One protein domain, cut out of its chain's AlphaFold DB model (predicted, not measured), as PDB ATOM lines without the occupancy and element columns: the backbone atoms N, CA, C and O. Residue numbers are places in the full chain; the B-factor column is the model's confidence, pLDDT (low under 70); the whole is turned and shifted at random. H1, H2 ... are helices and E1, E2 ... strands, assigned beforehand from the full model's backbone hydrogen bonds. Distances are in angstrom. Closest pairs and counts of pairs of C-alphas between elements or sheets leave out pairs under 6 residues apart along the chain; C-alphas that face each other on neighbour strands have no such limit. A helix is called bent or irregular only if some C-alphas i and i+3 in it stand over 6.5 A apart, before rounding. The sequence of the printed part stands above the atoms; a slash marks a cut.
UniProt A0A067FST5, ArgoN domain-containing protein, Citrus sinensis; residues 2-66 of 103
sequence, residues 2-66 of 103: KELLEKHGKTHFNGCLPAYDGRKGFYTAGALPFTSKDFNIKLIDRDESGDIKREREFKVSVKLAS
ATOM      1  N   LYS A   2     202.053 174.963 120.749       81.69
ATOM      2  CA  LYS A   2     201.825 173.632 120.151       81.69
ATOM      3  C   LYS A   2     200.884 173.649 118.934       81.69
ATOM      4  O   LYS A   2     201.323 173.321 117.844       81.69
ATOM      5  N   GLU A   3     199.675 174.184 119.087       83.88
ATOM      6  CA  GLU A   3     198.701 174.281 117.984       83.88
ATOM      7  C   GLU A   3     199.180 175.122 116.787       83.88
ATOM      8  O   GLU A   3     198.887 174.803 115.636       83.88
ATOM      9  N   LEU A   4     199.961 176.181 117.038       85.19
ATOM     10  CA  LEU A   4     200.587 176.977 115.976       85.19
ATOM     11  C   LEU A   4     201.580 176.123 115.174       85.19
ATOM     12  O   LEU A   4     201.610 176.202 113.949       85.19
ATOM     13  N   LEU A   5     202.375 175.296 115.854       84.06
ATOM     14  CA  LEU A   5     203.337 174.396 115.219       84.06
ATOM     15  C   LEU A   5     202.668 173.213 114.523       84.06
ATOM     16  O   LEU A   5     203.117 172.818 113.454       84.06
ATOM     17  N   GLU A   6     201.586 172.676 115.076       83.94
ATOM     18  CA  GLU A   6     200.823 171.602 114.431       83.94
ATOM     19  C   GLU A   6     200.195 172.085 113.119       83.94
ATOM     20  O   GLU A   6     200.316 171.413 112.095       83.94
ATOM     21  N   LYS A   7     199.602 173.288 113.111       83.88
ATOM     22  CA  LYS A   7     198.946 173.848 111.918       83.88
ATOM     23  C   LYS A   7     199.925 174.462 110.913       83.88
ATOM     24  O   LYS A   7     199.713 174.349 109.708       83.88
ATOM     25  N   HIS A   8     200.995 175.108 111.379       83.06
ATOM     26  CA  HIS A   8     201.876 175.928 110.533       83.06
ATOM     27  C   HIS A   8     203.363 175.543 110.578       83.06
ATOM     28  O   HIS A   8     204.180 176.180 109.911       83.06
ATOM     29  N   GLY A   9     203.749 174.504 111.322       80.56
ATOM     30  CA  GLY A   9     205.152 174.129 111.531       80.56
ATOM     31  C   GLY A   9     205.886 173.736 110.247       80.56
ATOM     32  O   GLY A   9     207.000 174.195 110.000       80.56
ATOM     33  N   LYS A  10     205.247 172.938 109.382       79.38
ATOM     34  CA  LYS A  10     205.850 172.500 108.109       79.38
ATOM     35  C   LYS A  10     205.927 173.621 107.070       79.38
ATOM     36  O   LYS A  10     206.912 173.719 106.354       79.38
ATOM     37  N   THR A  11     204.903 174.467 106.997       80.88
ATOM     38  CA  THR A  11     204.761 175.503 105.960       80.88
ATOM     39  C   THR A  11     205.491 176.799 106.283       80.88
ATOM     40  O   THR A  11     205.993 177.457 105.378       80.88
ATOM     41  N   HIS A  12     205.514 177.210 107.551       81.81
ATOM     42  CA  HIS A  12     206.036 178.521 107.945       81.81
ATOM     43  C   HIS A  12     207.253 178.439 108.861       81.81
ATOM     44  O   HIS A  12     208.056 179.365 108.855       81.81
ATOM     45  N   PHE A  13     207.441 177.333 109.582       82.31
ATOM     46  CA  PHE A  13     208.608 177.140 110.447       82.31
ATOM     47  C   PHE A  13     209.672 176.216 109.836       82.31
ATOM     48  O   PHE A  13     210.616 175.868 110.532       82.31
ATOM     49  N   ASN A  14     209.556 175.821 108.558       80.06
ATOM     50  CA  ASN A  14     210.483 174.898 107.875       80.06
ATOM     51  C   ASN A  14     210.742 173.582 108.641       80.06
ATOM     52  O   ASN A  14     211.809 172.984 108.528       80.06
ATOM     53  N   GLY A  15     209.791 173.130 109.461       74.75
ATOM     54  CA  GLY A  15     209.992 171.968 110.332       74.75
ATOM     55  C   GLY A  15     210.958 172.206 111.502       74.75
ATOM     56  O   GLY A  15     211.242 171.271 112.247       74.75
ATOM     57  N   CYS A  16     211.440 173.434 111.710       77.75
ATOM     58  CA  CYS A  16     212.191 173.790 112.904       77.75
ATOM     59  C   CYS A  16     211.279 173.756 114.133       77.75
ATOM     60  O   CYS A  16     210.147 174.243 114.109       77.75
ATOM     61  N   LEU A  17     211.809 173.228 115.235       82.00
ATOM     62  CA  LEU A  17     211.157 173.244 116.537       82.00
ATOM     63  C   LEU A  17     211.605 174.499 117.295       82.00
ATOM     64  O   LEU A  17     212.757 174.553 117.728       82.00
ATOM     65  N   PRO A  18     210.745 175.519 117.459       86.75
ATOM     66  CA  PRO A  18     211.095 176.663 118.273       86.75
ATOM     67  C   PRO A  18     211.074 176.309 119.761       86.75
ATOM     68  O   PRO A  18     210.254 175.497 120.214       86.75
ATOM     69  N   ALA A  19     211.949 176.971 120.510       88.94
ATOM     70  CA  ALA A  19     211.950 176.985 121.965       88.94
ATOM     71  C   ALA A  19     211.190 178.213 122.464       88.94
ATOM     72  O   ALA A  19     211.524 179.331 122.077       88.94
ATOM     73  N   TYR A  20     210.157 178.018 123.277       88.56
ATOM     74  CA  TYR A  20     209.282 179.090 123.742       88.56
ATOM     75  C   TYR A  20     209.539 179.398 125.218       88.56
ATOM     76  O   TYR A  20     209.556 178.501 126.045       88.56
ATOM     77  N   ASP A  21     209.673 180.674 125.569       85.50
ATOM     78  CA  ASP A  21     209.944 181.117 126.950       85.50
ATOM     79  C   ASP A  21     208.672 181.155 127.836       85.50
ATOM     80  O   ASP A  21     208.588 181.846 128.846       85.50
ATOM     81  N   GLY A  22     207.575 180.521 127.414       82.44
ATOM     82  CA  GLY A  22     206.299 180.571 128.140       82.44
ATOM     83  C   GLY A  22     205.543 181.909 128.042       82.44
ATOM     84  O   GLY A  22     204.368 181.967 128.406       82.44
ATOM     85  N   ARG A  23     206.172 182.976 127.525       85.19
ATOM     86  CA  ARG A  23     205.632 184.351 127.522       85.19
ATOM     87  C   ARG A  23     205.420 184.949 126.127       85.19
ATOM     88  O   ARG A  23     204.356 184.810 125.543       85.19
ATOM     89  N   LYS A  24     206.383 185.725 125.624       86.19
ATOM     90  CA  LYS A  24     206.259 186.484 124.360       86.19
ATOM     91  C   LYS A  24     207.336 186.124 123.342       86.19
ATOM     92  O   LYS A  24     207.126 186.322 122.150       86.19
ATOM     93  N   GLY A  25     208.475 185.620 123.810       87.06
ATOM     94  CA  GLY A  25     209.602 185.240 122.972       87.06
ATOM     95  C   GLY A  25     209.614 183.747 122.680       87.06
ATOM     96  O   GLY A  25     209.314 182.926 123.548       87.06
ATOM     97  N   PHE A  26     209.996 183.404 121.456       89.38
ATOM     98  CA  PHE A  26     210.486 182.077 121.123       89.38
ATOM     99  C   PHE A  26     211.707 182.201 120.214       89.38
ATOM    100  O   PHE A  26     211.887 183.208 119.528       89.38
ATOM    101  N   TYR A  27     212.515 181.153 120.191       88.94
ATOM    102  CA  TYR A  27     213.775 181.096 119.466       88.94
ATOM    103  C   TYR A  27     213.756 179.941 118.474       88.94
ATOM    104  O   TYR A  27     213.235 178.869 118.777       88.94
ATOM    105  N   THR A  28     214.318 180.149 117.286       88.69
ATOM    106  CA  THR A  28     214.437 179.137 116.229       88.69
ATOM    107  C   THR A  28     215.902 178.903 115.882       88.69
ATOM    108  O   THR A  28     216.707 179.828 115.918       88.69
ATOM    109  N   ALA A  29     216.247 177.667 115.506       84.69
ATOM    110  CA  ALA A  29     217.608 177.318 115.083       84.69
ATOM    111  C   ALA A  29     218.007 177.962 113.740       84.69
ATOM    112  O   ALA A  29     219.187 178.169 113.475       84.69
ATOM    113  N   GLY A  30     217.024 178.277 112.894       84.00
ATOM    114  CA  GLY A  30     217.217 178.941 111.610       84.00
ATOM    115  C   GLY A  30     216.340 180.179 111.468       84.00
ATOM    116  O   GLY A  30     215.362 180.361 112.201       84.00
ATOM    117  N   ALA A  31     216.688 181.029 110.502       84.44
ATOM    118  CA  ALA A  31     215.852 182.157 110.118       84.44
ATOM    119  C   ALA A  31     214.547 181.655 109.485       84.44
ATOM    120  O   ALA A  31     214.554 180.772 108.626       84.44
ATOM    121  N   LEU A  32     213.426 182.235 109.907       86.81
ATOM    122  CA  LEU A  32     212.128 181.976 109.297       86.81
ATOM    123  C   LEU A  32     212.045 182.659 107.920       86.81
ATOM    124  O   LEU A  32     212.668 183.705 107.723       86.81
ATOM    125  N   PRO A  33     211.234 182.140 106.978       87.25
ATOM    126  CA  PRO A  33     211.049 182.734 105.648       87.25
ATOM    127  C   PRO A  33     210.240 184.047 105.672       87.25
ATOM    128  O   PRO A  33     209.750 184.501 104.641       87.25
ATOM    129  N   PHE A  34     210.052 184.652 106.846       89.38
ATOM    130  CA  PHE A  34     209.345 185.911 107.044       89.38
ATOM    131  C   PHE A  34     209.942 186.681 108.226       89.38
ATOM    132  O   PHE A  34     210.444 186.098 109.186       89.38
ATOM    133  N   THR A  35     209.841 188.007 108.175       87.62
ATOM    134  CA  THR A  35     210.229 188.908 109.273       87.62
ATOM    135  C   THR A  35     209.054 189.255 110.185       87.62
ATOM    136  O   THR A  35     209.250 189.508 111.367       87.62
ATOM    137  N   SER A  36     207.827 189.252 109.662       91.38
ATOM    138  CA  SER A  36     206.595 189.470 110.418       91.38
ATOM    139  C   SER A  36     205.454 188.696 109.766       91.38
ATOM    140  O   SER A  36     205.302 188.751 108.546       91.38
ATOM    141  N   LYS A  37     204.643 187.990 110.559       90.44
ATOM    142  CA  LYS A  37     203.462 187.271 110.075       90.44
ATOM    143  C   LYS A  37     202.413 187.087 111.169       90.44
ATOM    144  O   LYS A  37     202.744 186.740 112.299       90.44
ATOM    145  N   ASP A  38     201.153 187.271 110.794       92.00
ATOM    146  CA  ASP A  38     200.000 187.025 111.656       92.00
ATOM    147  C   ASP A  38     199.407 185.635 111.385       92.00
ATOM    148  O   ASP A  38     199.301 185.201 110.236       92.00
ATOM    149  N   PHE A  39     198.994 184.955 112.450       88.75
ATOM    150  CA  PHE A  39     198.352 183.647 112.420       88.75
ATOM    151  C   PHE A  39     197.068 183.690 113.242       88.75
ATOM    152  O   PHE A  39     197.088 184.136 114.386       88.75
ATOM    153  N   ASN A  40     195.968 183.180 112.696       89.88
ATOM    154  CA  ASN A  40     194.732 182.992 113.453       89.88
ATOM    155  C   ASN A  40     194.641 181.527 113.877       89.88
ATOM    156  O   ASN A  40     194.520 180.634 113.039       89.88
ATOM    157  N   ILE A  41     194.732 181.280 115.181       88.00
ATOM    158  CA  ILE A  41     194.717 179.944 115.768       88.00
ATOM    159  C   ILE A  41     193.433 179.774 116.565       88.00
ATOM    160  O   ILE A  41     193.199 180.476 117.543       88.00
ATOM    161  N   LYS A  42     192.620 178.803 116.155       86.81
ATOM    162  CA  LYS A  42     191.461 178.348 116.922       86.81
ATOM    163  C   LYS A  42     191.875 177.195 117.824       86.81
ATOM    164  O   LYS A  42     192.266 176.157 117.292       86.81
ATOM    165  N   LEU A  43     191.787 177.420 119.131       84.94
ATOM    166  CA  LEU A  43     191.974 176.453 120.207       84.94
ATOM    167  C   LEU A  43     190.609 175.909 120.622       84.94
ATOM    168  O   LEU A  43     189.729 176.674 121.014       84.94
ATOM    169  N   ILE A  44     190.445 174.594 120.518       82.88
ATOM    170  CA  ILE A  44     189.213 173.888 120.877       82.88
ATOM    171  C   ILE A  44     189.506 173.069 122.137       82.88
ATOM    172  O   ILE A  44     190.187 172.047 122.060       82.88
ATOM    173  N   ASP A  45     189.000 173.519 123.285       78.19
ATOM    174  CA  ASP A  45     189.000 172.743 124.529       78.19
ATOM    175  C   ASP A  45     187.879 171.699 124.443       78.19
ATOM    176  O   ASP A  45     186.703 172.056 124.308       78.19
ATOM    177  N   ARG A  46     188.233 170.413 124.531       79.44
ATOM    178  CA  ARG A  46     187.281 169.294 124.596       79.44
ATOM    179  C   ARG A  46     187.237 168.713 126.009       79.44
ATOM    180  O   ARG A  46     188.270 168.659 126.674       79.44
ATOM    181  N   ASP A  47     186.057 168.306 126.464       76.56
ATOM    182  CA  ASP A  47     185.876 167.569 127.721       76.56
ATOM    183  C   ASP A  47     186.312 166.100 127.604       76.56
ATOM    184  O   ASP A  47     186.570 165.597 126.509       76.56
ATOM    185  N   GLU A  48     186.342 165.390 128.738       72.75
ATOM    186  CA  GLU A  48     186.636 163.948 128.818       72.75
ATOM    187  C   GLU A  48     185.683 163.095 127.958       72.75
ATOM    188  O   GLU A  48     186.077 162.042 127.462       72.75
ATOM    189  N   SER A  49     184.463 163.585 127.703       75.50
ATOM    190  CA  SER A  49     183.474 162.959 126.810       75.50
ATOM    191  C   SER A  49     183.705 163.244 125.317       75.50
ATOM    192  O   SER A  49     182.981 162.723 124.474       75.50
ATOM    193  N   GLY A  50     184.694 164.072 124.962       69.50
ATOM    194  CA  GLY A  50     184.992 164.468 123.581       69.50
ATOM    195  C   GLY A  50     184.167 165.647 123.050       69.50
ATOM    196  O   GLY A  50     184.479 166.153 121.967       69.50
ATOM    197  N   ASP A  51     183.176 166.117 123.811       75.69
ATOM    198  CA  ASP A  51     182.374 167.297 123.489       75.69
ATOM    199  C   ASP A  51     183.179 168.598 123.593       75.69
ATOM    200  O   ASP A  51     184.091 168.741 124.413       75.69
ATOM    201  N   ILE A  52     182.842 169.561 122.733       75.44
ATOM    202  CA  ILE A  52     183.501 170.868 122.688       75.44
ATOM    203  C   ILE A  52     183.025 171.698 123.881       75.44
ATOM    204  O   ILE A  52     181.899 172.187 123.909       75.44
ATOM    205  N   LYS A  53     183.914 171.905 124.851       77.12
ATOM    206  CA  LYS A  53     183.645 172.715 126.039       77.12
ATOM    207  C   LYS A  53     183.758 174.199 125.747       77.12
ATOM    208  O   LYS A  53     182.928 174.983 126.203       77.12
ATOM    209  N   ARG A  54     184.824 174.604 125.043       79.06
ATOM    210  CA  ARG A  54     185.086 176.005 124.672       79.06
ATOM    211  C   ARG A  54     185.908 176.094 123.397       79.06
ATOM    212  O   ARG A  54     186.958 175.473 123.287       79.06
ATOM    213  N   GLU A  55     185.492 176.970 122.495       82.94
ATOM    214  CA  GLU A  55     186.316 177.409 121.372       82.94
ATOM    215  C   GLU A  55     186.865 178.804 121.657       82.94
ATOM    216  O   GLU A  55     186.146 179.697 122.111       82.94
ATOM    217  N   ARG A  56     188.160 178.997 121.417       86.75
ATOM    218  CA  ARG A  56     188.839 180.282 121.572       86.75
ATOM    219  C   ARG A  56     189.653 180.569 120.327       86.75
ATOM    220  O   ARG A  56     190.505 179.775 119.937       86.75
ATOM    221  N   GLU A  57     189.420 181.722 119.723       88.69
ATOM    222  CA  GLU A  57     190.226 182.197 118.607       88.69
ATOM    223  C   GLU A  57     191.289 183.174 119.110       88.69
ATOM    224  O   GLU A  57     190.998 184.132 119.824       88.69
ATOM    225  N   PHE A  58     192.538 182.917 118.737       89.00
ATOM    226  CA  PHE A  58     193.688 183.729 119.094       89.00
ATOM    227  C   PHE A  58     194.377 184.224 117.834       89.00
ATOM    228  O   PHE A  58     194.801 183.436 116.988       89.00
ATOM    229  N   LYS A  59     194.564 185.539 117.748       90.81
ATOM    230  CA  LYS A  59     195.446 186.138 116.755       90.81
ATOM    231  C   LYS A  59     196.868 186.200 117.314       90.81
ATOM    232  O   LYS A  59     197.135 186.927 118.268       90.81
ATOM    233  N   VAL A  60     197.775 185.429 116.726       90.00
ATOM    234  CA  VAL A  60     199.190 185.350 117.099       90.00
ATOM    235  C   VAL A  60     200.025 186.068 116.044       90.00
ATOM    236  O   VAL A  60     200.146 185.599 114.917       90.00
ATOM    237  N   SER A  61     200.631 187.192 116.415       91.00
ATOM    238  CA  SER A  61     201.568 187.924 115.558       91.00
ATOM    239  C   SER A  61     203.003 187.533 115.888       91.00
ATOM    240  O   SER A  61     203.491 187.798 116.986       91.00
ATOM    241  N   VAL A  62     203.697 186.929 114.931       90.75
ATOM    242  CA  VAL A  62     205.113 186.575 115.038       90.75
ATOM    243  C   VAL A  62     205.939 187.640 114.336       90.75
ATOM    244  O   VAL A  62     205.729 187.897 113.154       90.75
ATOM    245  N   LYS A  63     206.900 188.234 115.045       92.12
ATOM    246  CA  LYS A  63     207.824 189.234 114.497       92.12
ATOM    247  C   LYS A  63     209.253 188.891 114.891       92.12
ATOM    248  O   LYS A  63     209.500 188.493 116.026       92.12
ATOM    249  N   LEU A  64     210.184 189.062 113.958       90.38
ATOM    250  CA  LEU A  64     211.610 188.940 114.219       90.38
ATOM    251  C   LEU A  64     212.037 190.091 115.134       90.38
ATOM    252  O   LEU A  64     212.032 191.246 114.714       90.38
ATOM    253  N   ALA A  65     212.382 189.767 116.379       88.38
ATOM    254  CA  ALA A  65     212.820 190.751 117.364       88.38
ATOM    255  C   ALA A  65     214.328 191.025 117.273       88.38
ATOM    256  O   ALA A  65     214.751 192.175 117.242       88.38
ATOM    257  N   SER A  66     215.142 189.970 117.207       85.62
ATOM    258  CA  SER A  66     216.600 190.077 117.153       85.62
ATOM    259  C   SER A  66     217.229 188.816 116.558       85.62
ATOM    260  O   SER A  66     216.581 187.773 116.425       85.62
TER     261      SER A  66
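This is residues 2 to 66 of the 103 residues of the protein "ArgoN domain-containing protein" of Citrus sinensis (UniProt A0A067FST5). A long two-stranded hairpin of E1 and E2 makes the length of the domain, with the short, irregular helix H1 packed beside E1. The long loop of residues 13 to 35 is gathered toward the end of the hairpin where E1 begins and E2 ends, and the turn of residues 47 to 51 lies at the other end. The printed part has 65 residues, with one named helix and two named strands in the order H1, E1, E2; the sheet, E1 - E2, is antiparallel and the class is mixed, helices and strands. The whole is loose, with a radius of gyration of the C-alphas of 13.7 A and spans of 42 by 21 by 19 A.

E1, residues 36 to 46, is 31.3 A long and begins at C-alpha 36 (206.595, 189.470, 110.418). E2, residues 52 to 63, is 31.6 A long and ends at C-alpha 63 (207.824, 189.234, 114.497). H1, residues 2 to 12, is 13.8 A long and begins at C-alpha 2 (201.825, 173.632, 120.151). It is irregular: C-alphas 7 and 10 are 8.0 A apart.

E1 and E2 form a hairpin, antiparallel at 165 degrees between their directions. N 37 and O 62, and N 58 and O 41, are within hydrogen-bond range, each pair at 2.8 A. The closest C-alphas of H1 and E1 are those of Leu 4 and Ile 41, 6.6 A. H1 and E2 are apart. In H1, 5 of 7 O i to N i+4 pairs are within hydrogen-bond range. In the long link, residues 19 to 20 pair with residues 26 to 27, antiparallel.

The C-alphas farthest apart, those of Ser 49 and Ser 66, are 43.9 A apart. The printed part has no cut. The link from H1 to E1 is long, with 23 residues; that from E1 to E2 is tight, with 5. The mean pLDDT of the printed part is 84.4, and residue 50 is under 70.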